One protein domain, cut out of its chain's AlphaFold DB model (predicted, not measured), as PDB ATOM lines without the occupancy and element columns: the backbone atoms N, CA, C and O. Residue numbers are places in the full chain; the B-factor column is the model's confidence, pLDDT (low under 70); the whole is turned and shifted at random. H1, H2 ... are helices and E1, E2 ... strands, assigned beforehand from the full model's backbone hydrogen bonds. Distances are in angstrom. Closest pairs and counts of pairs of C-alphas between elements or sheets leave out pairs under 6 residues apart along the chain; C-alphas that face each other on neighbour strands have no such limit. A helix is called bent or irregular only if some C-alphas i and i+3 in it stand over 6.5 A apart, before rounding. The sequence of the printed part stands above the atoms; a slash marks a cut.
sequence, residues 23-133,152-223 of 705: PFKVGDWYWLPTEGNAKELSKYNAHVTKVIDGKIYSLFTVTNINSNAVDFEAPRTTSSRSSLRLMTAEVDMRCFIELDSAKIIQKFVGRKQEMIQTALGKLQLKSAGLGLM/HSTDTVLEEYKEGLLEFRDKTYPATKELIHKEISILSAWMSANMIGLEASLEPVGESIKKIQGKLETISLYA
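What this domain is: This is residues 23 to 133 and 152 to 223 of the 705 residues of an uncharacterized protein of Deferribacteraceae bacterium (UniProt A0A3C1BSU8). A small, strongly twisted five-strand sheet, with the short helices H1 and H2 on it, makes a head near the bend of a very long helix, H4. Arm H4a lies side by side with H3 as a long pair of helices; past the bend, H4b passes the sheet and its residues 205 to 223 stick out. The printed part has 183 residues with four named helices and five named strands, in the order E1 H1 E2 E3 E4 E5 H2 H3 H4. The class is mixed, helices and strands, and the sheet is branched and antiparallel. The whole is extended and flat, with a radius of gyration of the C-alphas of 24.4 A and spans of 94 by 51 by 25 A.

How they stand to each other: Start at E1, residues 29 to 33, the antiparallel neighbour of E3, residues 55 to 65; look for N 30 and O 60, 2.9 A apart, within hydrogen-bond range. E1 lies on one side of E3; E2, residues 49 to 52, and E4, residues 69 to 73, lie on the other side. E3 bends by 66 degrees at residue 62. E2, E3, E4 and E5, residues 83 to 87, form a meander, each strand the antiparallel neighbour of the one before, through three hairpins; find N 50 and O 57 at 2.9 A, N 63 and O 71 at 2.9 A, and N 72 and O 84 at 2.8 A, within hydrogen-bond range. H1, residues 38 to 44, only grazes the sheet; its closest C-alphas to E3 are those of Ala 38 and Ile 56, 7.1 A. H2, residues 88 to 94, is on the sheet at a height of 7.9 A. H3, residues 101 to 129, only grazes the sheet with residues 101 to 105. H4, residues 155 to 223, was assigned as one helix by its hydrogen bonds but is bent: C-alphas 191 and 194 are 7.1 A apart, and arms H4a, residues 155 to 191, and H4b, residues 194 to 223, stand at a steep tilt of 48 degrees. H3 and H4a touch, opposite ways at a shallow tilt of 15 degrees; their closest C-alphas are those of Ile 116 and Ile 180, 6.1 A. H4b only grazes the sheet with residues 194 to 204; its closest C-alphas to E3 are those of Thr 63 and Ala 200, 5.0 A. Every O i to N i+4 pair is within hydrogen-bond range in H3, against 31 of 33 in H4a, 23 of 26 in H4b, and 1 of 3 in H1 and in H2, where 2 of 4 and 3 of 4 O i to N i+3 pairs are.

Where its parts are: Find C-alpha 29 at (-10.171, 34.131, -44.191), where E1 begins. E3 runs 25.8 A, H3 42.0 A, H4a 51.2 A and H4b 45.0 A, ending at C-alpha 223, (-28.760, 55.894, -81.880).

The domain as a whole: Residues 134 to 151 are not printed, and C-alphas 133 and 152 are 20.4 A apart across the cut. Of the links printed whole, none is long. The mean pLDDT of the printed part is 74.0; look for values under 70 at, among others, residues 34 to 47 and 152 to 162.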
ATOM      1  N   PRO A  23     -16.701  26.734 -53.094       62.78
ATOM      2  CA  PRO A  23     -16.147  26.529 -51.752       62.78
ATOM      3  C   PRO A  23     -15.538  27.794 -51.121       62.78
ATOM      4  O   PRO A  23     -15.090  27.754 -49.976       62.78
ATOM      5  N   PHE A  24     -15.549  28.923 -51.836       69.12
ATOM      6  CA  PHE A  24     -14.930  30.187 -51.450       69.12
ATOM      7  C   PHE A  24     -15.976  31.307 -51.415       69.12
ATOM      8  O   PHE A  24     -16.768  31.450 -52.349       69.12
ATOM      9  N   LYS A  25     -15.960  32.141 -50.369       77.69
ATOM     10  CA  LYS A  25     -16.731  33.394 -50.328       77.69
ATOM     11  C   LYS A  25     -15.803  34.587 -50.159       77.69
ATOM     12  O   LYS A  25     -14.838  34.545 -49.399       77.69
ATOM     13  N   VAL A  26     -16.122  35.672 -50.862       78.56
ATOM     14  CA  VAL A  26     -15.417  36.951 -50.715       78.56
ATOM     15  C   VAL A  26     -15.540  37.425 -49.265       78.56
ATOM     16  O   VAL A  26     -16.637  37.462 -48.709       78.56
ATOM     17  N   GLY A  27     -14.404  37.763 -48.655       75.19
ATOM     18  CA  GLY A  27     -14.303  38.137 -47.245       75.19
ATOM     19  C   GLY A  27     -13.997  36.987 -46.279       75.19
ATOM     20  O   GLY A  27     -13.667  37.264 -45.122       75.19
ATOM     21  N   ASP A  28     -14.026  35.724 -46.721       84.25
ATOM     22  CA  ASP A  28     -13.563  34.603 -45.896       84.25
ATOM     23  C   ASP A  28     -12.042  34.668 -45.695       84.25
ATOM     24  O   ASP A  28     -11.294  35.234 -46.498       84.25
ATOM     25  N   TRP A  29     -11.575  34.100 -44.584       83.50
ATOM     26  CA  TRP A  29     -10.171  34.131 -44.191       83.50
ATOM     27  C   TRP A  29      -9.541  32.746 -44.306       83.50
ATOM     28  O   TRP A  29     -10.075  31.761 -43.796       83.50
ATOM     29  N   TYR A  30      -8.372  32.694 -44.935       84.38
ATOM     30  CA  TYR A  30      -7.607  31.476 -45.166       84.38
ATOM     31  C   TYR A  30      -6.190  31.622 -44.631       84.38
ATOM     32  O   TYR A  30      -5.615  32.712 -44.558       84.38
ATOM     33  N   TRP A  31      -5.610  30.485 -44.280       81.88
ATOM     34  CA  TRP A  31      -4.210  30.376 -43.923       81.88
ATOM     35  C   TRP A  31      -3.395  29.905 -45.117       81.88
ATOM     36  O   TRP A  31      -3.636  28.816 -45.637       81.88
ATOM     37  N   LEU A  32      -2.409  30.708 -45.519       80.38
ATOM     38  CA  LEU A  32      -1.578  30.431 -46.685       80.38
ATOM     39  C   LEU A  32      -0.111  30.246 -46.296       80.38
ATOM     40  O   LEU A  32       0.392  30.987 -45.439       80.38
ATOM     41  N   PRO A  33       0.592  29.278 -46.912       76.44
ATOM     42  CA  PRO A  33       1.991  29.023 -46.625       76.44
ATOM     43  C   PRO A  33       2.809  30.252 -47.016       76.44
ATOM     44  O   PRO A  33       2.660  30.802 -48.103       76.44
ATOM     45  N   THR A  34       3.657  30.712 -46.105       67.31
ATOM     46  CA  THR A  34       4.508  31.884 -46.322       67.31
ATOM     47  C   THR A  34       5.953  31.421 -46.421       67.31
ATOM     48  O   THR A  34       6.476  30.820 -45.482       67.31
ATOM     49  N   GLU A  35       6.601  31.676 -47.557       57.50
ATOM     50  CA  GLU A  35       8.019  31.361 -47.731       57.50
ATOM     51  C   GLU A  35       8.869  32.329 -46.900       57.50
ATOM     52  O   GLU A  35       8.842  33.543 -47.094       57.50
ATOM     53  N   GLY A  36       9.590  31.796 -45.915       54.22
ATOM     54  CA  GLY A  36      10.466  32.579 -45.053       54.22
ATOM     55  C   GLY A  36      10.902  31.809 -43.814       54.22
ATOM     56  O   GLY A  36      10.212  30.912 -43.327       54.22
ATOM     57  N   ASN A  37      12.070  32.154 -43.279       48.34
ATOM     58  CA  ASN A  37      12.571  31.532 -42.059       48.34
ATOM     59  C   ASN A  37      11.768  32.056 -40.849       48.34
ATOM     60  O   ASN A  37      11.520  33.260 -40.745       48.34
ATOM     61  N   ALA A  38      11.396  31.200 -39.887       46.53
ATOM     62  CA  ALA A  38      10.577  31.594 -38.721       46.53
ATOM     63  C   ALA A  38      11.178  32.757 -37.907       46.53
ATOM     64  O   ALA A  38      10.467  33.552 -37.288       46.53
ATOM     65  N   LYS A  39      12.507  32.900 -37.957       44.25
ATOM     66  CA  LYS A  39      13.252  33.999 -37.332       44.25
ATOM     67  C   LYS A  39      13.157  35.331 -38.093       44.25
ATOM     68  O   LYS A  39      13.287  36.375 -37.467       44.25
ATOM     69  N   GLU A  40      12.916  35.324 -39.403       44.00
ATOM     70  CA  GLU A  40      12.777  36.545 -40.211       44.00
ATOM     71  C   GLU A  40      11.338  37.071 -40.204       44.00
ATOM     72  O   GLU A  40      11.129  38.263 -39.986       44.00
ATOM     73  N   LEU A  41      10.339  36.188 -40.313       47.97
ATOM     74  CA  LEU A  41       8.918  36.556 -40.210       47.97
ATOM     75  C   LEU A  41       8.549  37.069 -38.802       47.97
ATOM     76  O   LEU A  41       7.787  38.030 -38.666       47.97
ATOM     77  N   SER A  42       9.155  36.509 -37.746       44.62
ATOM     78  CA  SER A  42       8.988  37.007 -36.368       44.62
ATOM     79  C   SER A  42       9.658  38.367 -36.118       44.62
ATOM     80  O   SER A  42       9.221  39.107 -35.238       44.62
ATOM     81  N   LYS A  43      10.653  38.756 -36.930       42.41
ATOM     82  CA  LYS A  43      11.319  40.071 -36.864       42.41
ATOM     83  C   LYS A  43      10.394  41.219 -37.295       42.41
ATOM     84  O   LYS A  43      10.568  42.365 -36.865       42.41
ATOM     85  N   TYR A  44       9.390  40.918 -38.121       49.22
ATOM     86  CA  TYR A  44       8.417  41.901 -38.594       49.22
ATOM     87  C   TYR A  44       7.106  41.886 -37.813       49.22
ATOM     88  O   TYR A  44       6.510  42.952 -37.693       49.22
ATOM     89  N   ASN A  45       6.699  40.751 -37.223       57.72
ATOM     90  CA  ASN A  45       5.551  40.630 -36.304       57.72
ATOM     91  C   ASN A  45       4.263  41.335 -36.807       57.72
ATOM     92  O   ASN A  45       3.435  41.789 -36.013       57.72
ATOM     93  N   ALA A  46       4.157  41.472 -38.134       62.19
ATOM     94  CA  ALA A  46       3.187  42.294 -38.854       62.19
ATOM     95  C   ALA A  46       2.010  41.471 -39.383       62.19
ATOM     96  O   ALA A  46       0.990  42.036 -39.765       62.19
ATOM     97  N   HIS A  47       2.139  40.143 -39.370       69.56
ATOM     98  CA  HIS A  47       1.114  39.207 -39.807       69.56
ATOM     99  C   HIS A  47       0.731  38.249 -38.678       69.56
ATOM    100  O   HIS A  47       1.556  37.908 -37.826       69.56
ATOM    101  N   VAL A  48      -0.522  37.800 -38.688       70.12
ATOM    102  CA  VAL A  48      -0.985  36.694 -37.850       70.12
ATOM    103  C   VAL A  48      -0.442  35.399 -38.451       70.12
ATOM    104  O   VAL A  48      -0.792  35.067 -39.582       70.12
ATOM    105  N   THR A  49       0.408  34.685 -37.708       76.00
ATOM    106  CA  THR A  49       1.064  33.455 -38.173       76.00
ATOM    107  C   THR A  49       0.717  32.232 -37.323       76.00
ATOM    108  O   THR A  49       0.460  32.333 -36.119       76.00
ATOM    109  N   LYS A  50       0.729  31.056 -37.954       75.94
ATOM    110  CA  LYS A  50       0.528  29.739 -37.333       75.94
ATOM    111  C   LYS A  50       1.548  28.754 -37.901       75.94
ATOM    112  O   LYS A  50       1.820  28.778 -39.096       75.94
ATOM    113  N   VAL A  51       2.127  27.900 -37.057       74.50
ATOM    114  CA  VAL A  51       3.077  26.862 -37.493       74.50
ATOM    115  C   VAL A  51       2.371  25.513 -37.497       74.50
ATOM    116  O   VAL A  51       1.814  25.117 -36.474       74.50
ATOM    117  N   ILE A  52       2.394  24.825 -38.637       73.88
ATOM    118  CA  ILE A  52       1.849  23.473 -38.816       73.88
ATOM    119  C   ILE A  52       2.904  22.659 -39.568       73.88
ATOM    120  O   ILE A  52       3.401  23.109 -40.599       73.88
ATOM    121  N   ASP A  53       3.298  21.507 -39.021       68.31
ATOM    122  CA  ASP A  53       4.296  20.594 -39.603       68.31
ATOM    123  C   ASP A  53       5.614  21.269 -40.030       68.31
ATOM    124  O   ASP A  53       6.193  20.982 -41.076       68.31
ATOM    125  N   GLY A  54       6.089  22.225 -39.223       68.00
ATOM    126  CA  GLY A  54       7.328  22.967 -39.483       68.00
ATOM    127  C   GLY A  54       7.224  24.054 -40.562       68.00
ATOM    128  O   GLY A  54       8.204  24.762 -40.788       68.00
ATOM    129  N   LYS A  55       6.053  24.239 -41.184       72.00
ATOM    130  CA  LYS A  55       5.766  25.317 -42.145       72.00
ATOM    131  C   LYS A  55       4.985  26.450 -41.481       72.00
ATOM    132  O   LYS A  55       4.175  26.222 -40.582       72.00
ATOM    133  N   ILE A  56       5.239  27.680 -41.924       75.06
ATOM    134  CA  ILE A  56       4.584  28.886 -41.409       75.06
ATOM    135  C   ILE A  56       3.446  29.257 -42.346       75.06
ATOM    136  O   ILE A  56       3.645  29.376 -43.553       75.06
ATOM    137  N   TYR A  57       2.278  29.489 -41.767       79.06
ATOM    138  CA  TYR A  57       1.107  29.992 -42.459       79.06
ATOM    139  C   TYR A  57       0.769  31.383 -41.949       79.06
ATOM    140  O   TYR A  57       0.852  31.625 -40.744       79.06
ATOM    141  N   SER A  58       0.365  32.275 -42.848       80.69
ATOM    142  CA  SER A  58      -0.129  33.613 -42.516       80.69
ATOM    143  C   SER A  58      -1.590  33.751 -42.926       80.69
ATOM    144  O   SER A  58      -2.044  33.083 -43.853       80.69
ATOM    145  N   LEU A  59      -2.322  34.601 -42.212       81.75
ATOM    146  CA  LEU A  59      -3.751  34.808 -42.425       81.75
ATOM    147  C   LEU A  59      -4.002  35.859 -43.528       81.75
ATOM    148  O   LEU A  59      -3.526  36.991 -43.410       81.75
ATOM    149  N   PHE A  60      -4.762  35.496 -44.565       82.31
ATOM    150  CA  PHE A  60      -5.198  36.383 -45.654       82.31
ATOM    151  C   PHE A  60      -6.711  36.297 -45.850       82.31
ATOM    152  O   PHE A  60      -7.321  35.277 -45.532       82.31
ATOM    153  N   THR A  61      -7.306  37.351 -46.400       83.75
ATOM    154  CA  THR A  61      -8.719  37.369 -46.784       83.75
ATOM    155  C   THR A  61      -8.872  37.183 -48.289       83.75
ATOM    156  O   THR A  61      -8.021  37.642 -49.056       83.75
ATOM    157  N   VAL A  62      -9.936  36.495 -48.704       83.75
ATOM    158  CA  VAL A  62     -10.325  36.353 -50.110       83.75
ATOM    159  C   VAL A  62     -10.880  37.684 -50.603       83.75
ATOM    160  O   VAL A  62     -11.907  38.149 -50.104       83.75
ATOM    161  N   THR A  63     -10.215  38.285 -51.587       81.31
ATOM    162  CA  THR A  63     -10.644  39.556 -52.187       81.31
ATOM    163  C   THR A  63     -11.383  39.359 -53.498       81.31
ATOM    164  O   THR A  63     -12.386  40.015 -53.727       81.31
ATOM    165  N   ASN A  64     -10.925  38.448 -54.354       79.69
ATOM    166  CA  ASN A  64     -11.575  38.212 -55.640       79.69
ATOM    167  C   ASN A  64     -11.622  36.717 -55.955       79.69
ATOM    168  O   ASN A  64     -10.705  35.973 -55.598       79.69
ATOM    169  N   ILE A  65     -12.708  36.289 -56.591       81.19
ATOM    170  CA  ILE A  65     -12.930  34.914 -57.032       81.19
ATOM    171  C   ILE A  65     -13.130  34.973 -58.544       81.19
ATOM    172  O   ILE A  65     -14.166  35.422 -59.029       81.19
ATOM    173  N   ASN A  66     -12.109  34.518 -59.256       77.69
ATOM    174  CA  ASN A  66     -12.073  34.403 -60.703       77.69
ATOM    175  C   ASN A  66     -12.574  33.007 -61.129       77.69
ATOM    176  O   ASN A  66     -12.794  32.125 -60.294       77.69
ATOM    177  N   SER A  67     -12.737  32.777 -62.432       78.25
ATOM    178  CA  SER A  67     -13.185  31.499 -62.999       78.25
ATOM    179  C   SER A  67     -12.235  30.347 -62.650       78.25
ATOM    180  O   SER A  67     -12.681  29.224 -62.422       78.25
ATOM    181  N   ASN A  68     -10.927  30.614 -62.591       79.62
ATOM    182  CA  ASN A  68      -9.888  29.604 -62.356       79.62
ATOM    183  C   ASN A  68      -8.859  29.978 -61.274       79.62
ATOM    184  O   ASN A  68      -7.945  29.195 -60.991       79.62
ATOM    185  N   ALA A  69      -8.998  31.150 -60.652       80.94
ATOM    186  CA  ALA A  69      -8.074  31.649 -59.644       80.94
ATOM    187  C   ALA A  69      -8.799  32.330 -58.477       80.94
ATOM    188  O   ALA A  69      -9.927  32.800 -58.595       80.94
ATOM    189  N   VAL A  70      -8.125  32.415 -57.335       81.25
ATOM    190  CA  VAL A  70      -8.599  33.132 -56.151       81.25
ATOM    191  C   VAL A  70      -7.511  34.091 -55.688       81.25
ATOM    192  O   VAL A  70      -6.340  33.718 -55.549       81.25
ATOM    193  N   ASP A  71      -7.907  35.339 -55.452       82.56
ATOM    194  CA  ASP A  71      -7.044  36.379 -54.914       82.56
ATOM    195  C   ASP A  71      -7.151  36.478 -53.400       82.56
ATOM    196  O   ASP A  71      -8.235  36.574 -52.825       82.56
ATOM    197  N   PHE A  72      -5.984  36.559 -52.774       82.25
ATOM    198  CA  PHE A  72      -5.811  36.734 -51.346       82.25
ATOM    199  C   PHE A  72      -5.060  38.036 -51.063       82.25
ATOM    200  O   PHE A  72      -4.020  38.322 -51.670       82.25
ATOM    201  N   GLU A  73      -5.539  38.812 -50.093       81.50
ATOM    202  CA  GLU A  73      -4.859  40.011 -49.600       81.50
ATOM    203  C   GLU A  73      -4.676  39.932 -48.080       81.50
ATOM    204  O   GLU A  73      -5.569  39.528 -47.334       81.50
ATOM    205  N   ALA A  74      -3.479  40.279 -47.606       80.12
ATOM    206  CA  ALA A  74      -3.225  40.485 -46.188       80.12
ATOM    207  C   ALA A  74      -3.444  41.965 -45.836       80.12
ATOM    208  O   ALA A  74      -3.281  42.835 -46.697       80.12
ATOM    209  N   PRO A  75      -3.726  42.287 -44.562       78.19
ATOM    210  CA  PRO A  75      -3.862  43.670 -44.123       78.19
ATOM    211  C   PRO A  75      -2.676  44.554 -44.527       78.19
ATOM    212  O   PRO A  75      -1.513  44.205 -44.303       78.19
ATOM    213  N   ARG A  76      -2.979  45.706 -45.137       74.06
ATOM    214  CA  ARG A  76      -1.983  46.625 -45.709       74.06
ATOM    215  C   ARG A  76      -1.269  47.396 -44.603       74.06
ATOM    216  O   ARG A  76      -1.903  48.179 -43.902       74.06
ATOM    217  N   THR A  77       0.047  47.229 -44.477       64.06
ATOM    218  CA  THR A  77       0.872  48.050 -43.571       64.06
ATOM    219  C   THR A  77       1.555  49.181 -44.347       64.06
ATOM    220  O   THR A  77       1.649  49.124 -45.572       64.06
ATOM    221  N   THR A  78       2.084  50.204 -43.662       56.09
ATOM    222  CA  THR A  78       2.826  51.299 -44.331       56.09
ATOM    223  C   THR A  78       4.067  50.836 -45.100       56.09
ATOM    224  O   THR A  78       4.550  51.573 -45.953       56.09
ATOM    225  N   SER A  79       4.599  49.647 -44.804       54.31
ATOM    226  CA  SER A  79       5.844  49.127 -45.384       54.31
ATOM    227  C   SER A  79       5.665  47.919 -46.304       54.31
ATOM    228  O   SER A  79       6.607  47.568 -47.010       54.31
ATOM    229  N   SER A  80       4.506  47.253 -46.300       60.03
ATOM    230  CA  SER A  80       4.283  46.065 -47.129       60.03
ATOM    231  C   SER A  80       2.820  45.878 -47.521       60.03
ATOM    232  O   SER A  80       1.901  46.003 -46.705       60.03
ATOM    233  N   ARG A  81       2.628  45.516 -48.793       66.75
ATOM    234  CA  ARG A  81       1.380  44.988 -49.341       66.75
ATOM    235  C   ARG A  81       1.642  43.538 -49.733       66.75
ATOM    236  O   ARG A  81       2.372  43.289 -50.688       66.75
ATOM    237  N   SER A  82       1.102  42.603 -48.960       70.44
ATOM    238  CA  SER A  82       1.257  41.170 -49.214       70.44
ATOM    239  C   SER A  82      -0.033  40.654 -49.824       70.44
ATOM    240  O   SER A  82      -1.089  40.703 -49.196       70.44
ATOM    241  N   SER A  83       0.047  40.183 -51.059       76.38
ATOM    242  CA  SER A  83      -1.112  39.723 -51.807       76.38
ATOM    243  C   SER A  83      -0.697  38.534 -52.664       76.38
ATOM    244  O   SER A  83       0.316  38.624 -53.360       76.38
ATOM    245  N   LEU A  84      -1.456  37.444 -52.626       78.00
ATOM    246  CA  LEU A  84      -1.159  36.202 -53.339       78.00
ATOM    247  C   LEU A  84      -2.330  35.845 -54.255       78.00
ATOM    248  O   LEU A  84      -3.468  36.141 -53.917       78.00
ATOM    249  N   ARG A  85      -2.048  35.233 -55.403       78.56
ATOM    250  CA  ARG A  85      -3.058  34.639 -56.279       78.56
ATOM    251  C   ARG A  85      -2.728  33.166 -56.450       78.56
ATOM    252  O   ARG A  85      -1.568  32.839 -56.689       78.56
ATOM    253  N   LEU A  86      -3.726  32.306 -56.308       78.94
ATOM    254  CA  LEU A  86      -3.585  30.862 -56.483       78.94
ATOM    255  C   LEU A  86      -4.660  30.356 -57.436       78.94
ATOM    256  O   LEU A  86      -5.758  30.904 -57.463       78.94
ATOM    257  N   MET A  87      -4.360  29.301 -58.192       76.69
ATOM    258  CA  MET A  87      -5.391  28.599 -58.958       76.69
ATOM    259  C   MET A  87      -6.377  27.931 -58.006       76.69
ATOM    260  O   MET A  87      -5.958  27.394 -56.981       76.69
ATOM    261  N   THR A  88      -7.660  27.892 -58.364       75.75
ATOM    262  CA  THR A  88      -8.726  27.302 -57.535       75.75
ATOM    263  C   THR A  88      -8.389  25.866 -57.110       75.75
ATOM    264  O   THR A  88      -8.559  25.510 -55.947       75.75
ATOM    265  N   ALA A  89      -7.796  25.073 -58.012       73.94
ATOM    266  CA  ALA A  89      -7.350  23.706 -57.730       73.94
ATOM    267  C   ALA A  89      -6.215  23.620 -56.686       73.94
ATOM    268  O   ALA A  89      -6.111  22.631 -55.963       73.94
ATOM    269  N   GLU A  90      -5.357  24.639 -56.581       73.38
ATOM    270  CA  GLU A  90      -4.265  24.671 -55.599       73.38
ATOM    271  C   GLU A  90      -4.717  25.135 -54.209       73.38
ATOM    272  O   GLU A  90      -4.004  24.885 -53.231       73.38
ATOM    273  N   VAL A  91      -5.876  25.797 -54.099       69.75
ATOM    274  CA  VAL A  91      -6.339  26.372 -52.830       69.75
ATOM    275  C   VAL A  91      -6.617  25.274 -51.808       69.75
ATOM    276  O   VAL A  91      -6.041  25.320 -50.724       69.75
ATOM    277  N   ASP A  92      -7.382  24.240 -52.164       66.62
ATOM    278  CA  ASP A  92      -7.700  23.134 -51.246       66.62
ATOM    279  C   ASP A  92      -6.473  22.276 -50.898       66.62
ATOM    280  O   ASP A  92      -6.418  21.639 -49.846       66.62
ATOM    281  N   MET A  93      -5.448  22.281 -51.759       67.62
ATOM    282  CA  MET A  93      -4.200  21.550 -51.525       67.62
ATOM    283  C   MET A  93      -3.226  22.292 -50.602       67.62
ATOM    284  O   MET A  93      -2.388  21.657 -49.957       67.62
ATOM    285  N   ARG A  94      -3.272  23.630 -50.572       70.06
ATOM    286  CA  ARG A  94      -2.264  24.466 -49.891       70.06
ATOM    287  C   ARG A  94      -2.819  25.329 -48.762       70.06
ATOM    288  O   ARG A  94      -2.023  25.803 -47.952       70.06
ATOM    289  N   CYS A  95      -4.129  25.540 -48.698       78.50
ATOM    290  CA  CYS A  95      -4.764  26.496 -47.797       78.50
ATOM    291  C   CYS A  95      -5.790  25.810 -46.891       78.50
ATOM    292  O   CYS A  95      -6.365  24.783 -47.235       78.50
ATOM    293  N   PHE A  96      -6.048  26.401 -45.725       79.88
ATOM    294  CA  PHE A  96      -7.126  25.963 -44.836       79.88
ATOM    295  C   PHE A  96      -7.962  27.154 -44.375       79.88
ATOM    296  O   PHE A  96      -7.420  28.204 -44.020       79.88
ATOM    297  N   ILE A  97      -9.284  26.980 -44.398       79.94
ATOM    298  CA  ILE A  97     -10.254  27.999 -43.992       79.94
ATOM    299  C   ILE A  97     -10.212  28.223 -42.477       79.94
ATOM    300  O   ILE A  97     -10.056  27.280 -41.696       79.94
ATOM    301  N   GLU A  98     -10.364  29.474 -42.050       80.12
ATOM    302  CA  GLU A  98     -10.478  29.850 -40.643       80.12
ATOM    303  C   GLU A  98     -11.903  30.309 -40.316       80.12
ATOM    304  O   GLU A  98     -12.320  31.407 -40.684       80.12
ATOM    305  N   LEU A  99     -12.640  29.471 -39.583       75.81
ATOM    306  CA  LEU A  99     -14.044  29.713 -39.234       75.81
ATOM    307  C   LEU A  99     -14.216  30.784 -38.141       75.81
ATOM    308  O   LEU A  99     -15.270  31.407 -38.055       75.81
ATOM    309  N   ASP A 100     -13.193  31.015 -37.310       80.06
ATOM    310  CA  ASP A 100     -13.232  31.927 -36.153       80.06
ATOM    311  C   ASP A 100     -12.278  33.137 -36.328       80.06
ATOM    312  O   ASP A 100     -11.682  33.654 -35.372       80.06
ATOM    313  N   SER A 101     -12.136  33.624 -37.563       76.19
ATOM    314  CA  SER A 101     -11.192  34.687 -37.947       76.19
ATOM    315  C   SER A 101     -11.329  35.968 -37.110       76.19
ATOM    316  O   SER A 101     -10.328  36.508 -36.633       76.19
ATOM    317  N   ALA A 102     -12.557  36.406 -36.815       78.69
ATOM    318  CA  ALA A 102     -12.829  37.602 -36.015       78.69
ATOM    319  C   ALA A 102     -12.226  37.535 -34.599       78.69
ATOM    320  O   ALA A 102     -11.660  38.518 -34.115       78.69
ATOM    321  N   LYS A 103     -12.288  36.369 -33.937       82.44
ATOM    322  CA  LYS A 103     -11.710  36.183 -32.593       82.44
ATOM    323  C   LYS A 103     -10.185  36.237 -32.635       82.44
ATOM    324  O   LYS A 103      -9.559  36.796 -31.735       82.44
ATOM    325  N   ILE A 104      -9.580  35.664 -33.674       81.44
ATOM    326  CA  ILE A 104      -8.124  35.650 -33.857       81.44
ATOM    327  C   ILE A 104      -7.609  37.067 -34.113       81.44
ATOM    328  O   ILE A 104      -6.644  37.487 -33.470       81.44
ATOM    329  N   ILE A 105      -8.292  37.819 -34.979       81.31
ATOM    330  CA  ILE A 105      -7.972  39.219 -35.269       81.31
ATOM    331  C   ILE A 105      -8.101  40.063 -33.995       81.31
ATOM    332  O   ILE A 105      -7.159  40.767 -33.641       81.31
ATOM    333  N   GLN A 106      -9.197  39.935 -33.238       83.38
ATOM    334  CA  GLN A 106      -9.368  40.656 -31.967       83.38
ATOM    335  C   GLN A 106      -8.284  40.311 -30.940       83.38
ATOM    336  O   GLN A 106      -7.741  41.203 -30.289       83.38
ATOM    337  N   LYS A 107      -7.915  39.032 -30.814       85.06
ATOM    338  CA  LYS A 107      -6.831  38.598 -29.922       85.06
ATOM    339  C   LYS A 107      -5.486  39.192 -30.338       85.06
ATOM    340  O   LYS A 107      -4.683  39.554 -29.478       85.06
ATOM    341  N   PHE A 108      -5.226  39.291 -31.640       82.00
ATOM    342  CA  PHE A 108      -4.013  39.911 -32.161       82.00
ATOM    343  C   PHE A 108      -3.993  41.422 -31.900       82.00
ATOM    344  O   PHE A 108      -3.018  41.926 -31.344       82.00
ATOM    345  N   VAL A 109      -5.091  42.119 -32.202       82.31
ATOM    346  CA  VAL A 109      -5.286  43.548 -31.902       82.31
ATOM    347  C   VAL A 109      -5.083  43.822 -30.408       82.31
ATOM    348  O   VAL A 109      -4.321  44.722 -30.057       82.31
ATOM    349  N   GLY A 110      -5.664  43.001 -29.527       83.56
ATOM    350  CA  GLY A 110      -5.502  43.123 -28.074       83.56
ATOM    351  C   GLY A 110      -4.049  42.967 -27.613       83.56
ATOM    352  O   GLY A 110      -3.552  43.800 -26.858       83.56
ATOM    353  N   ARG A 111      -3.318  41.970 -28.134       83.69
ATOM    354  CA  ARG A 111      -1.877  41.801 -27.847       83.69
ATOM    355  C   ARG A 111      -1.057  43.019 -28.270       83.69
ATOM    356  O   ARG A 111      -0.152  43.434 -27.555       83.69
ATOM    357  N   LYS A 112      -1.360  43.595 -29.436       82.00
ATOM    358  CA  LYS A 112      -0.660  44.781 -29.946       82.00
ATOM    359  C   LYS A 112      -0.951  46.024 -29.108       82.00
ATOM    360  O   LYS A 112      -0.025  46.770 -28.797       82.00
ATOM    361  N   GLN A 113      -2.195  46.206 -28.668       83.56
ATOM    362  CA  GLN A 113      -2.559  47.258 -27.715       83.56
ATOM    363  C   GLN A 113      -1.799  47.105 -26.389       83.56
ATOM    364  O   GLN A 113      -1.220  48.077 -25.914       83.56
ATOM    365  N   GLU A 114      -1.724  45.895 -25.832       86.06
ATOM    366  CA  GLU A 114      -0.985  45.614 -24.593       86.06
ATOM    367  C   GLU A 114       0.520  45.906 -24.732       86.06
ATOM    368  O   GLU A 114       1.129  46.504 -23.840       86.06
ATOM    369  N   MET A 115       1.124  45.566 -25.877       82.00
ATOM    370  CA  MET A 115       2.522  45.899 -26.171       82.00
ATOM    371  C   MET A 115       2.757  47.414 -26.226       82.00
ATOM    372  O   MET A 115       3.733  47.896 -25.648       82.00
ATOM    373  N   ILE A 116       1.862  48.167 -26.876       82.75
ATOM    374  CA  ILE A 116       1.941  49.635 -26.941       82.75
ATOM    375  C   ILE A 116       1.789  50.238 -25.541       82.75
ATOM    376  O   ILE A 116       2.592  51.090 -25.164       82.75
ATOM    377  N   GLN A 117       0.828  49.762 -24.743       82.94
ATOM    378  CA  GLN A 117       0.635  50.216 -23.361       82.94
ATOM    379  C   GLN A 117       1.852  49.907 -22.485       82.94
ATOM    380  O   GLN A 117       2.298  50.755 -21.718       82.94
ATOM    381  N   THR A 118       2.461  48.732 -22.648       86.25
ATOM    382  CA  THR A 118       3.685  48.361 -21.926       86.25
ATOM    383  C   THR A 118       4.870  49.241 -22.331       86.25
ATOM    384  O   THR A 118       5.651  49.662 -21.478       86.25
ATOM    385  N   ALA A 119       5.027  49.535 -23.626       81.00
ATOM    386  CA  ALA A 119       6.087  50.409 -24.127       81.00
ATOM    387  C   ALA A 119       5.908  51.859 -23.645       81.00
ATOM    388  O   ALA A 119       6.873  52.471 -23.187       81.00
ATOM    389  N   LEU A 120       4.674  52.376 -23.679       81.69
ATOM    390  CA  LEU A 120       4.320  53.684 -23.127       81.69
ATOM    391  C   LEU A 120       4.545  53.737 -21.616       81.69
ATOM    392  O   LEU A 120       5.169  54.678 -21.143       81.69
ATOM    393  N   GLY A 121       4.129  52.711 -20.870       79.56
ATOM    394  CA  GLY A 121       4.345  52.620 -19.426       79.56
ATOM    395  C   GLY A 121       5.829  52.596 -19.054       79.56
ATOM    396  O   GLY A 121       6.250  53.308 -18.145       79.56
ATOM    397  N   LYS A 122       6.666  51.861 -19.801       81.81
ATOM    398  CA  LYS A 122       8.131  51.890 -19.632       81.81
ATOM    399  C   LYS A 122       8.715  53.275 -19.909       81.81
ATOM    400  O   LYS A 122       9.599  53.717 -19.177       81.81
ATOM    401  N   LEU A 123       8.229  53.956 -20.946       80.62
ATOM    402  CA  LEU A 123       8.658  55.312 -21.286       80.62
ATOM    403  C   LEU A 123       8.233  56.316 -20.208       80.62
ATOM    404  O   LEU A 123       9.051  57.134 -19.799       80.62
ATOM    405  N   GLN A 124       7.005  56.202 -19.696       76.88
ATOM    406  CA  GLN A 124       6.477  57.018 -18.605       76.88
ATOM    407  C   GLN A 124       7.272  56.814 -17.315       76.88
ATOM    408  O   GLN A 124       7.752  57.792 -16.751       76.88
ATOM    409  N   LEU A 125       7.508  55.567 -16.892       77.56
ATOM    410  CA  LEU A 125       8.331  55.254 -15.718       77.56
ATOM    411  C   LEU A 125       9.753  55.805 -15.850       77.56
ATOM    412  O   LEU A 125      10.268  56.410 -14.912       77.56
ATOM    413  N   LYS A 126      10.380  55.647 -17.024       74.69
ATOM    414  CA  LYS A 126      11.731  56.170 -17.267       74.69
ATOM    415  C   LYS A 126      11.755  57.702 -17.302       74.69
ATOM    416  O   LYS A 126      12.688  58.299 -16.782       74.69
ATOM    417  N   SER A 127      10.718  58.340 -17.846       69.19
ATOM    418  CA  SER A 127      10.577  59.803 -17.833       69.19
ATOM    419  C   SER A 127      10.297  60.365 -16.433       69.19
ATOM    420  O   SER A 127      10.837  61.410 -16.083       69.19
ATOM    421  N   ALA A 128       9.522  59.655 -15.608       69.06
ATOM    422  CA  ALA A 128       9.224  60.037 -14.231       69.06
ATOM    423  C   ALA A 128      10.434  59.840 -13.308       69.06
ATOM    424  O   ALA A 128      10.715  60.702 -12.483       69.06
ATOM    425  N   GLY A 129      11.206  58.763 -13.499       68.00
ATOM    426  CA  GLY A 129      12.484  58.555 -12.805       68.00
ATOM    427  C   GLY A 129      13.544  59.613 -13.139       68.00
ATOM    428  O   GLY A 129      14.451  59.838 -12.347       68.00
ATOM    429  N   LEU A 130      13.400  60.295 -14.282       68.50
ATOM    430  CA  LEU A 130      14.214  61.441 -14.699       68.50
ATOM    431  C   LEU A 130      13.556  62.796 -14.366       68.50
ATOM    432  O   LEU A 130      13.996  63.819 -14.875       68.50
ATOM    433  N   GLY A 131      12.474  62.824 -13.579       61.25
ATOM    434  CA  GLY A 131      11.804  64.061 -13.149       61.25
ATOM    435  C   GLY A 131      11.080  64.848 -14.254       61.25
ATOM    436  O   GLY A 131      10.636  65.967 -14.015       61.25
ATOM    437  N   LEU A 132      10.931  64.288 -15.461       61.91
ATOM    438  CA  LEU A 132      10.348  64.977 -16.623       61.91
ATOM    439  C   LEU A 132       8.807  64.966 -16.630       61.91
ATOM    440  O   LEU A 132       8.195  65.750 -17.354       61.91
ATOM    441  N   MET A 133       8.170  64.081 -15.853       53.12
ATOM    442  CA  MET A 133       6.710  63.948 -15.757       53.12
ATOM    443  C   MET A 133       6.267  63.564 -14.339       53.12
ATOM    444  O   MET A 133       6.911  62.748 -13.684       53.12
ATOM    445  N   HIS A 152      21.844  68.510  -5.066       46.81
ATOM    446  CA  HIS A 152      22.746  69.506  -4.481       46.81
ATOM    447  C   HIS A 152      23.817  68.958  -3.519       46.81
ATOM    448  O   HIS A 152      24.594  69.759  -3.000       46.81
ATOM    449  N   SER A 153      23.895  67.645  -3.252       48.72
ATOM    450  CA  SER A 153      24.783  67.123  -2.193       48.72
ATOM    451  C   SER A 153      26.071  66.425  -2.656       48.72
ATOM    452  O   SER A 153      26.977  66.297  -1.834       48.72
ATOM    453  N   THR A 154      26.231  66.055  -3.936       51.94
ATOM    454  CA  THR A 154      27.491  65.487  -4.479       51.94
ATOM    455  C   THR A 154      27.607  65.664  -6.004       51.94
ATOM    456  O   THR A 154      26.674  65.304  -6.719       51.94
ATOM    457  N   ASP A 155      28.762  66.123  -6.513       55.28
ATOM    458  CA  ASP A 155      29.039  66.314  -7.956       55.28
ATOM    459  C   ASP A 155      28.875  65.033  -8.804       55.28
ATOM    460  O   ASP A 155      28.481  65.099  -9.967       55.28
ATOM    461  N   THR A 156      29.100  63.852  -8.219       54.84
ATOM    462  CA  THR A 156      28.977  62.550  -8.904       54.84
ATOM    463  C   THR A 156      27.538  62.205  -9.309       54.84
ATOM    464  O   THR A 156      27.324  61.615 -10.361       54.84
ATOM    465  N   VAL A 157      26.535  62.630  -8.534       60.38
ATOM    466  CA  VAL A 157      25.105  62.376  -8.820       60.38
ATOM    467  C   VAL A 157      24.591  63.260  -9.966       60.38
ATOM    468  O   VAL A 157      23.666  62.888 -10.691       60.38
ATOM    469  N   LEU A 158      25.209  64.427 -10.166       59.66
ATOM    470  CA  LEU A 158      24.811  65.405 -11.178       59.66
ATOM    471  C   LEU A 158      25.302  65.008 -12.581       59.66
ATOM    472  O   LEU A 158      24.586  65.214 -13.565       59.66
ATOM    473  N   GLU A 159      26.484  64.385 -12.677       64.62
ATOM    474  CA  GLU A 159      26.982  63.804 -13.931       64.62
ATOM    475  C   GLU A 159      26.189  62.558 -14.348       64.62
ATOM    476  O   GLU A 159      25.738  62.503 -15.492       64.62
ATOM    477  N   GLU A 160      25.906  61.625 -13.431       68.19
ATOM    478  CA  GLU A 160      25.091  60.427 -13.714       68.19
ATOM    479  C   GLU A 160      23.669  60.783 -14.188       68.19
ATOM    480  O   GLU A 160      23.143  60.196 -15.137       68.19
ATOM    481  N   TYR A 161      23.048  61.797 -13.579       67.56
ATOM    482  CA  TYR A 161      21.733  62.291 -13.993       67.56
ATOM    483  C   TYR A 161      21.762  62.933 -15.390       67.56
ATOM    484  O   TYR A 161      20.879  62.691 -16.220       67.56
ATOM    485  N   LYS A 162      22.803  63.720 -15.691       69.44
ATOM    486  CA  LYS A 162      23.005  64.331 -17.012       69.44
ATOM    487  C   LYS A 162      23.263  63.277 -18.091       69.44
ATOM    488  O   LYS A 162      22.708  63.390 -19.186       69.44
ATOM    489  N   GLU A 163      24.059  62.251 -17.794       74.06
ATOM    490  CA  GLU A 163      24.269  61.107 -18.684       74.06
ATOM    491  C   GLU A 163      22.965  60.334 -18.921       74.06
ATOM    492  O   GLU A 163      22.637  60.040 -20.073       74.06
ATOM    493  N   GLY A 164      22.160  60.104 -17.879       71.19
ATOM    494  CA  GLY A 164      20.841  59.473 -17.991       71.19
ATOM    495  C   GLY A 164      19.851  60.263 -18.859       71.19
ATOM    496  O   GLY A 164      19.120  59.673 -19.661       71.19
ATOM    497  N   LEU A 165      19.858  61.600 -18.772       71.25
ATOM    498  CA  LEU A 165      19.055  62.476 -19.637       71.25
ATOM    499  C   LEU A 165      19.530  62.456 -21.098       71.25
ATOM    500  O   LEU A 165      18.700  62.427 -22.013       71.25
ATOM    501  N   LEU A 166      20.846  62.446 -21.333       75.50
ATOM    502  CA  LEU A 166      21.426  62.350 -22.677       75.50
ATOM    503  C   LEU A 166      21.131  60.988 -23.316       75.50
ATOM    504  O   LEU A 166      20.669  60.933 -24.455       75.50
ATOM    505  N   GLU A 167      21.297  59.889 -22.578       77.94
ATOM    506  CA  GLU A 167      20.946  58.547 -23.048       77.94
ATOM    507  C   GLU A 167      19.439  58.424 -23.332       77.94
ATOM    508  O   GLU A 167      19.022  57.801 -24.321       77.94
ATOM    509  N   PHE A 168      18.604  59.053 -22.497       77.38
ATOM    510  CA  PHE A 168      17.167  59.075 -22.717       77.38
ATOM    511  C   PHE A 168      16.802  59.783 -24.020       77.38
ATOM    512  O   PHE A 168      16.097  59.194 -24.845       77.38
ATOM    513  N   ARG A 169      17.328  60.996 -24.229       75.00
ATOM    514  CA  ARG A 169      17.088  61.820 -25.422       75.00
ATOM    515  C   ARG A 169      17.626  61.180 -26.702       75.00
ATOM    516  O   ARG A 169      16.919  61.172 -27.707       75.00
ATOM    517  N   ASP A 170      18.850  60.659 -26.666       76.00
ATOM    518  CA  ASP A 170      19.581  60.279 -27.880       76.00
ATOM    519  C   ASP A 170      19.349  58.820 -28.290       76.00
ATOM    520  O   ASP A 170      19.443  58.498 -29.473       76.00
ATOM    521  N   LYS A 171      19.023  57.925 -27.345       80.25
ATOM    522  CA  LYS A 171      18.870  56.487 -27.628       80.25
ATOM    523  C   LYS A 171      17.488  55.959 -27.280       80.25
ATOM    524  O   LYS A 171      16.799  55.427 -28.149       80.25
ATOM    525  N   THR A 172      17.057  56.082 -26.023       76.12
ATOM    526  CA  THR A 172      15.867  55.328 -25.589       76.12
ATOM    527  C   THR A 172      14.542  55.938 -26.036       76.12
ATOM    528  O   THR A 172      13.633  55.184 -26.380       76.12
ATOM    529  N   TYR A 173      14.428  57.267 -26.116       77.25
ATOM    530  CA  TYR A 173      13.225  57.922 -26.632       77.25
ATOM    531  C   TYR A 173      13.036  57.689 -28.143       77.25
ATOM    532  O   TYR A 173      11.966  57.198 -28.511       77.25
ATOM    533  N   PRO A 174      14.037  57.922 -29.023       81.56
ATOM    534  CA  PRO A 174      13.901  57.637 -30.453       81.56
ATOM    535  C   PRO A 174      13.589  56.166 -30.738       81.56
ATOM    536  O   PRO A 174      12.644  55.885 -31.470       81.56
ATOM    537  N   ALA A 175      14.302  55.230 -30.097       80.94
ATOM    538  CA  ALA A 175      14.078  53.798 -30.292       80.94
ATOM    539  C   ALA A 175      12.672  53.359 -29.840       80.94
ATOM    540  O   ALA A 175      11.997  52.606 -30.539       80.94
ATOM    541  N   THR A 176      12.190  53.855 -28.695       77.44
ATOM    542  CA  THR A 176      10.840  53.518 -28.206       77.44
ATOM    543  C   THR A 176       9.756  54.163 -29.069       77.44
ATOM    544  O   THR A 176       8.747  53.525 -29.362       77.44
ATOM    545  N   LYS A 177       9.970  55.401 -29.533       79.19
ATOM    546  CA  LYS A 177       9.073  56.090 -30.467       79.19
ATOM    547  C   LYS A 177       8.959  55.335 -31.794       79.19
ATOM    548  O   LYS A 177       7.853  55.165 -32.299       79.19
ATOM    549  N   GLU A 178      10.076  54.861 -32.343       83.38
ATOM    550  CA  GLU A 178      10.097  54.064 -33.573       83.38
ATOM    551  C   GLU A 178       9.345  52.737 -33.403       83.38
ATOM    552  O   GLU A 178       8.503  52.391 -34.236       83.38
ATOM    553  N   LEU A 179       9.562  52.040 -32.281       80.94
ATOM    554  CA  LEU A 179       8.810  50.829 -31.939       80.94
ATOM    555  C   LEU A 179       7.303  51.099 -31.845       80.94
ATOM    556  O   LEU A 179       6.518  50.369 -32.445       80.94
ATOM    557  N   ILE A 180       6.888  52.165 -31.151       81.06
ATOM    558  CA  ILE A 180       5.472  52.541 -31.026       81.06
ATOM    559  C   ILE A 180       4.866  52.853 -32.399       81.06
ATOM    560  O   ILE A 180       3.790  52.349 -32.711       81.06
ATOM    561  N   HIS A 181       5.544  53.632 -33.248       80.19
ATOM    562  CA  HIS A 181       5.044  53.933 -34.593       80.19
ATOM    563  C   HIS A 181       4.880  52.676 -35.453       80.19
ATOM    564  O   HIS A 181       3.867  52.540 -36.144       80.19
ATOM    565  N   LYS A 182       5.837  51.741 -35.387       78.62
ATOM    566  CA  LYS A 182       5.748  50.457 -36.093       78.62
ATOM    567  C   LYS A 182       4.540  49.645 -35.622       78.62
ATOM    568  O   LYS A 182       3.774  49.159 -36.450       78.62
ATOM    569  N   GLU A 183       4.335  49.534 -34.310       79.50
ATOM    570  CA  GLU A 183       3.213  48.773 -33.750       79.50
ATOM    571  C   GLU A 183       1.853  49.443 -34.011       79.50
ATOM    572  O   GLU A 183       0.885  48.743 -34.293       79.50
ATOM    573  N   ILE A 184       1.770  50.781 -34.009       79.69
ATOM    574  CA  ILE A 184       0.552  51.521 -34.391       79.69
ATOM    575  C   ILE A 184       0.192  51.279 -35.863       79.69
ATOM    576  O   ILE A 184      -0.983  51.097 -36.168       79.69
ATOM    577  N   SER A 185       1.177  51.248 -36.767       77.56
ATOM    578  CA  SER A 185       0.938  50.951 -38.190       77.56
ATOM    579  C   SER A 185       0.390  49.534 -38.399       77.56
ATOM    580  O   SER A 185      -0.546  49.323 -39.168       77.56
ATOM    581  N   ILE A 186       0.922  48.553 -37.665       78.25
ATOM    582  CA  ILE A 186       0.401  47.179 -37.692       78.25
ATOM    583  C   ILE A 186      -1.010  47.141 -37.087       78.25
ATOM    584  O   ILE A 186      -1.902  46.502 -37.639       78.25
ATOM    585  N   LEU A 187      -1.237  47.841 -35.973       82.62
ATOM    586  CA  LEU A 187      -2.540  47.903 -35.318       82.62
ATOM    587  C   LEU A 187      -3.618  48.483 -36.243       82.62
ATOM    588  O   LEU A 187      -4.686  47.888 -36.360       82.62
ATOM    589  N   SER A 188      -3.342  49.609 -36.908       78.44
ATOM    590  CA  SER A 188      -4.304  50.249 -37.811       78.44
ATOM    591  C   SER A 188      -4.636  49.364 -39.012       78.44
ATOM    592  O   SER A 188      -5.811  49.238 -39.349       78.44
ATOM    593  N   ALA A 189      -3.638  48.685 -39.586       78.81
ATOM    594  CA  ALA A 189      -3.828  47.715 -40.663       78.81
ATOM    595  C   ALA A 189      -4.760  46.564 -40.249       78.81
ATOM    596  O   ALA A 189      -5.689  46.207 -40.967       78.81
ATOM    597  N   TRP A 190      -4.544  45.985 -39.065       80.00
ATOM    598  CA  TRP A 190      -5.367  44.873 -38.580       80.00
ATOM    599  C   TRP A 190      -6.744  45.311 -38.066       80.00
ATOM    600  O   TRP A 190      -7.682  44.519 -38.108       80.00
ATOM    601  N   MET A 191      -6.907  46.565 -37.638       79.06
ATOM    602  CA  MET A 191      -8.226  47.144 -37.360       79.06
ATOM    603  C   MET A 191      -9.046  47.348 -38.641       79.06
ATOM    604  O   MET A 191     -10.257  47.129 -38.620       79.06
ATOM    605  N   SER A 192      -8.411  47.724 -39.758       78.94
ATOM    606  CA  SER A 192      -9.080  47.874 -41.059       78.94
ATOM    607  C   SER A 192      -9.250  46.559 -41.826       78.94
ATOM    608  O   SER A 192      -9.932  46.540 -42.845       78.94
ATOM    609  N   ALA A 193      -8.709  45.444 -41.330       78.06
ATOM    610  CA  ALA A 193      -8.776  44.131 -41.973       78.06
ATOM    611  C   ALA A 193     -10.205  43.692 -42.347       78.06
ATOM    612  O   ALA A 193     -10.423  43.163 -43.432       78.06
ATOM    613  N   ASN A 194     -11.192  43.965 -41.489       71.69
ATOM    614  CA  ASN A 194     -12.597  43.629 -41.762       71.69
ATOM    615  C   ASN A 194     -13.215  44.479 -42.886       71.69
ATOM    616  O   ASN A 194     -14.219  44.077 -43.466       71.69
ATOM    617  N   MET A 195     -12.630  45.641 -43.200       74.38
ATOM    618  CA  MET A 195     -13.076  46.478 -44.317       74.38
ATOM    619  C   MET A 195     -12.626  45.915 -45.663       74.38
ATOM    620  O   MET A 195     -13.305  46.151 -46.650       74.38
ATOM    621  N   ILE A 196     -11.553  45.117 -45.704       77.12
ATOM    622  CA  ILE A 196     -11.022  44.544 -46.951       77.12
ATOM    623  C   ILE A 196     -12.066  43.640 -47.621       77.12
ATOM    624  O   ILE A 196     -12.320  43.780 -48.810       77.12
ATOM    625  N   GLY A 197     -12.729  42.766 -46.854       74.19
ATOM    626  CA  GLY A 197     -13.801  41.912 -47.381       74.19
ATOM    627  C   GLY A 197     -15.032  42.701 -47.852       74.19
ATOM    628  O   GLY A 197     -15.671  42.324 -48.831       74.19
ATOM    629  N   LEU A 198     -15.346  43.825 -47.195       76.31
ATOM    630  CA  LEU A 198     -16.435  44.716 -47.612       76.31
ATOM    631  C   LEU A 198     -16.083  45.476 -48.897       76.31
ATOM    632  O   LEU A 198     -16.905  45.531 -49.806       76.31
ATOM    633  N   GLU A 199     -14.871  46.022 -48.994       76.69
ATOM    634  CA  GLU A 199     -14.360  46.673 -50.207       76.69
ATOM    635  C   GLU A 199     -14.373  45.703 -51.390       76.69
ATOM    636  O   GLU A 199     -14.938  46.022 -52.433       76.69
ATOM    637  N   ALA A 200     -13.865  44.488 -51.184       76.06
ATOM    638  CA  ALA A 200     -13.907  43.405 -52.156       76.06
ATOM    639  C   ALA A 200     -15.340  43.065 -52.607       76.06
ATOM    640  O   ALA A 200     -15.604  42.907 -53.793       76.06
ATOM    641  N   SER A 201     -16.311  43.037 -51.685       74.19
ATOM    642  CA  SER A 201     -17.718  42.792 -52.043       74.19
ATOM    643  C   SER A 201     -18.357  43.913 -52.882       74.19
ATOM    644  O   SER A 201     -19.358  43.678 -53.562       74.19
ATOM    645  N   LEU A 202     -17.788  45.126 -52.860       77.19
ATOM    646  CA  LEU A 202     -18.239  46.262 -53.671       77.19
ATOM    647  C   LEU A 202     -17.611  46.285 -55.073       77.19
ATOM    648  O   LEU A 202     -18.179  46.918 -55.968       77.19
ATOM    649  N   GLU A 203     -16.487  45.598 -55.299       75.31
ATOM    650  CA  GLU A 203     -15.812  45.561 -56.606       75.31
ATOM    651  C   GLU A 203     -16.730  45.050 -57.737       75.31
ATOM    652  O   GLU A 203     -16.870  45.772 -58.732       75.31
ATOM    653  N   PRO A 204     -17.477  43.930 -57.585       76.12
ATOM    654  CA  PRO A 204     -18.395  43.449 -58.623       76.12
ATOM    655  C   PRO A 204     -19.512  44.445 -58.965       76.12
ATOM    656  O   PRO A 204     -19.987  44.504 -60.105       76.12
ATOM    657  N   VAL A 205     -19.945  45.258 -57.992       74.88
ATOM    658  CA  VAL A 205     -20.935  46.323 -58.219       74.88
ATOM    659  C   VAL A 205     -20.318  47.430 -59.069       74.88
ATOM    660  O   VAL A 205     -20.934  47.876 -60.038       74.88
ATOM    661  N   GLY A 206     -19.084  47.833 -58.758       73.75
ATOM    662  CA  GLY A 206     -18.324  48.789 -59.562       73.75
ATOM    663  C   GLY A 206     -18.110  48.307 -61.001       73.75
ATOM    664  O   GLY A 206     -18.315  49.069 -61.946       73.75
ATOM    665  N   GLU A 207     -17.766  47.034 -61.193       76.31
ATOM    666  CA  GLU A 207     -17.639  46.421 -62.521       76.31
ATOM    667  C   GLU A 207     -18.967  46.360 -63.275       76.31
ATOM    668  O   GLU A 207     -19.023  46.649 -64.472       76.31
ATOM    669  N   SER A 208     -20.061  46.042 -62.581       72.06
ATOM    670  CA  SER A 208     -21.404  46.038 -63.166       72.06
ATOM    671  C   SER A 208     -21.814  47.431 -63.641       72.06
ATOM    672  O   SER A 208     -22.347  47.569 -64.743       72.06
ATOM    673  N   ILE A 209     -21.510  48.477 -62.863       74.69
ATOM    674  CA  ILE A 209     -21.738  49.874 -63.258       74.69
ATOM    675  C   ILE A 209     -20.932  50.213 -64.516       74.69
ATOM    676  O   ILE A 209     -21.501  50.756 -65.462       74.69
ATOM    677  N   LYS A 210     -19.649  49.829 -64.582       75.81
ATOM    678  CA  LYS A 210     -18.818  50.021 -65.785       75.81
ATOM    679  C   LYS A 210     -19.407  49.308 -67.007       75.81
ATOM    680  O   LYS A 210     -19.503  49.906 -68.076       75.81
ATOM    681  N   LYS A 211     -19.870  48.061 -66.853       77.00
ATOM    682  CA  LYS A 211     -20.529  47.296 -67.930       77.00
ATOM    683  C   LYS A 211     -21.828  47.966 -68.396       77.00
ATOM    684  O   LYS A 211     -22.110  47.981 -69.594       77.00
ATOM    685  N   ILE A 212     -22.624  48.524 -67.480       74.12
ATOM    686  CA  ILE A 212     -23.843  49.277 -67.818       74.12
ATOM    687  C   ILE A 212     -23.490  50.561 -68.571       74.12
ATOM    688  O   ILE A 212     -24.105  50.842 -69.598       74.12
ATOM    689  N   GLN A 213     -22.491  51.306 -68.099       77.38
ATOM    690  CA  GLN A 213     -22.034  52.530 -68.749       77.38
ATOM    691  C   GLN A 213     -21.546  52.252 -70.178       77.38
ATOM    692  O   GLN A 213     -22.031  52.893 -71.106       77.38
ATOM    693  N   GLY A 214     -20.708  51.230 -70.386       77.44
ATOM    694  CA  GLY A 214     -20.246  50.850 -71.727       77.44
ATOM    695  C   GLY A 214     -21.386  50.426 -72.667       77.44
ATOM    696  O   GLY A 214     -21.392  50.759 -73.855       77.44
ATOM    697  N   LYS A 215     -22.424  49.751 -72.146       78.31
ATOM    698  CA  LYS A 215     -23.642  49.454 -72.925       78.31
ATOM    699  C   LYS A 215     -24.416  50.723 -73.285       78.31
ATOM    700  O   LYS A 215     -24.915  50.820 -74.404       78.31
ATOM    701  N   LEU A 216     -24.526  51.677 -72.361       78.19
ATOM    702  CA  LEU A 216     -25.196  52.956 -72.596       78.19
ATOM    703  C   LEU A 216     -24.453  53.773 -73.658       78.19
ATOM    704  O   LEU A 216     -25.092  54.282 -74.574       78.19
ATOM    705  N   GLU A 217     -23.123  53.816 -73.598       80.44
ATOM    706  CA  GLU A 217     -22.263  54.424 -74.621       80.44
ATOM    707  C   GLU A 217     -22.483  53.766 -75.992       80.44
ATOM    708  O   GLU A 217     -22.746  54.453 -76.976       80.44
ATOM    709  N   THR A 218     -22.512  52.430 -76.054       80.75
ATOM    710  CA  THR A 218     -22.787  51.685 -77.299       80.75
ATOM    711  C   THR A 218     -24.174  52.002 -77.874       80.75
ATOM    712  O   THR A 218     -24.327  52.176 -79.083       80.75
ATOM    713  N   ILE A 219     -25.205  52.094 -77.023       80.62
ATOM    714  CA  ILE A 219     -26.565  52.472 -77.440       80.62
ATOM    715  C   ILE A 219     -26.597  53.926 -77.925       80.62
ATOM    716  O   ILE A 219     -27.244  54.211 -78.932       80.62
ATOM    717  N   SER A 220     -25.891  54.826 -77.238       80.31
ATOM    718  CA  SER A 220     -25.769  56.237 -77.613       80.31
ATOM    719  C   SER A 220     -25.141  56.396 -78.997       80.31
ATOM    720  O   SER A 220     -25.688  57.117 -79.829       80.31
ATOM    721  N   LEU A 221     -24.068  55.646 -79.277       83.00
ATOM    722  CA  LEU A 221     -23.422  55.588 -80.592       83.00
ATOM    723  C   LEU A 221     -24.349  54.982 -81.654       83.00
ATOM    724  O   LEU A 221     -24.517  55.544 -82.731       83.00
ATOM    725  N   TYR A 222     -25.031  53.872 -81.348       83.75
ATOM    726  CA  TYR A 222     -25.979  53.257 -82.283       83.75
ATOM    727  C   TYR A 222     -27.125  54.203 -82.660       83.75
ATOM    728  O   TYR A 222     -27.467  54.307 -83.837       83.75
ATOM    729  N   ALA A 223     -27.711  54.896 -81.678       79.31
ATOM    730  CA  ALA A 223     -28.760  55.894 -81.880       79.31
ATOM    731  C   ALA A 223     -28.219  57.225 -82.441       79.31
ATOM    732  O   ALA A 223     -28.991  58.024 -82.976       79.31
TER     733      ALA A 223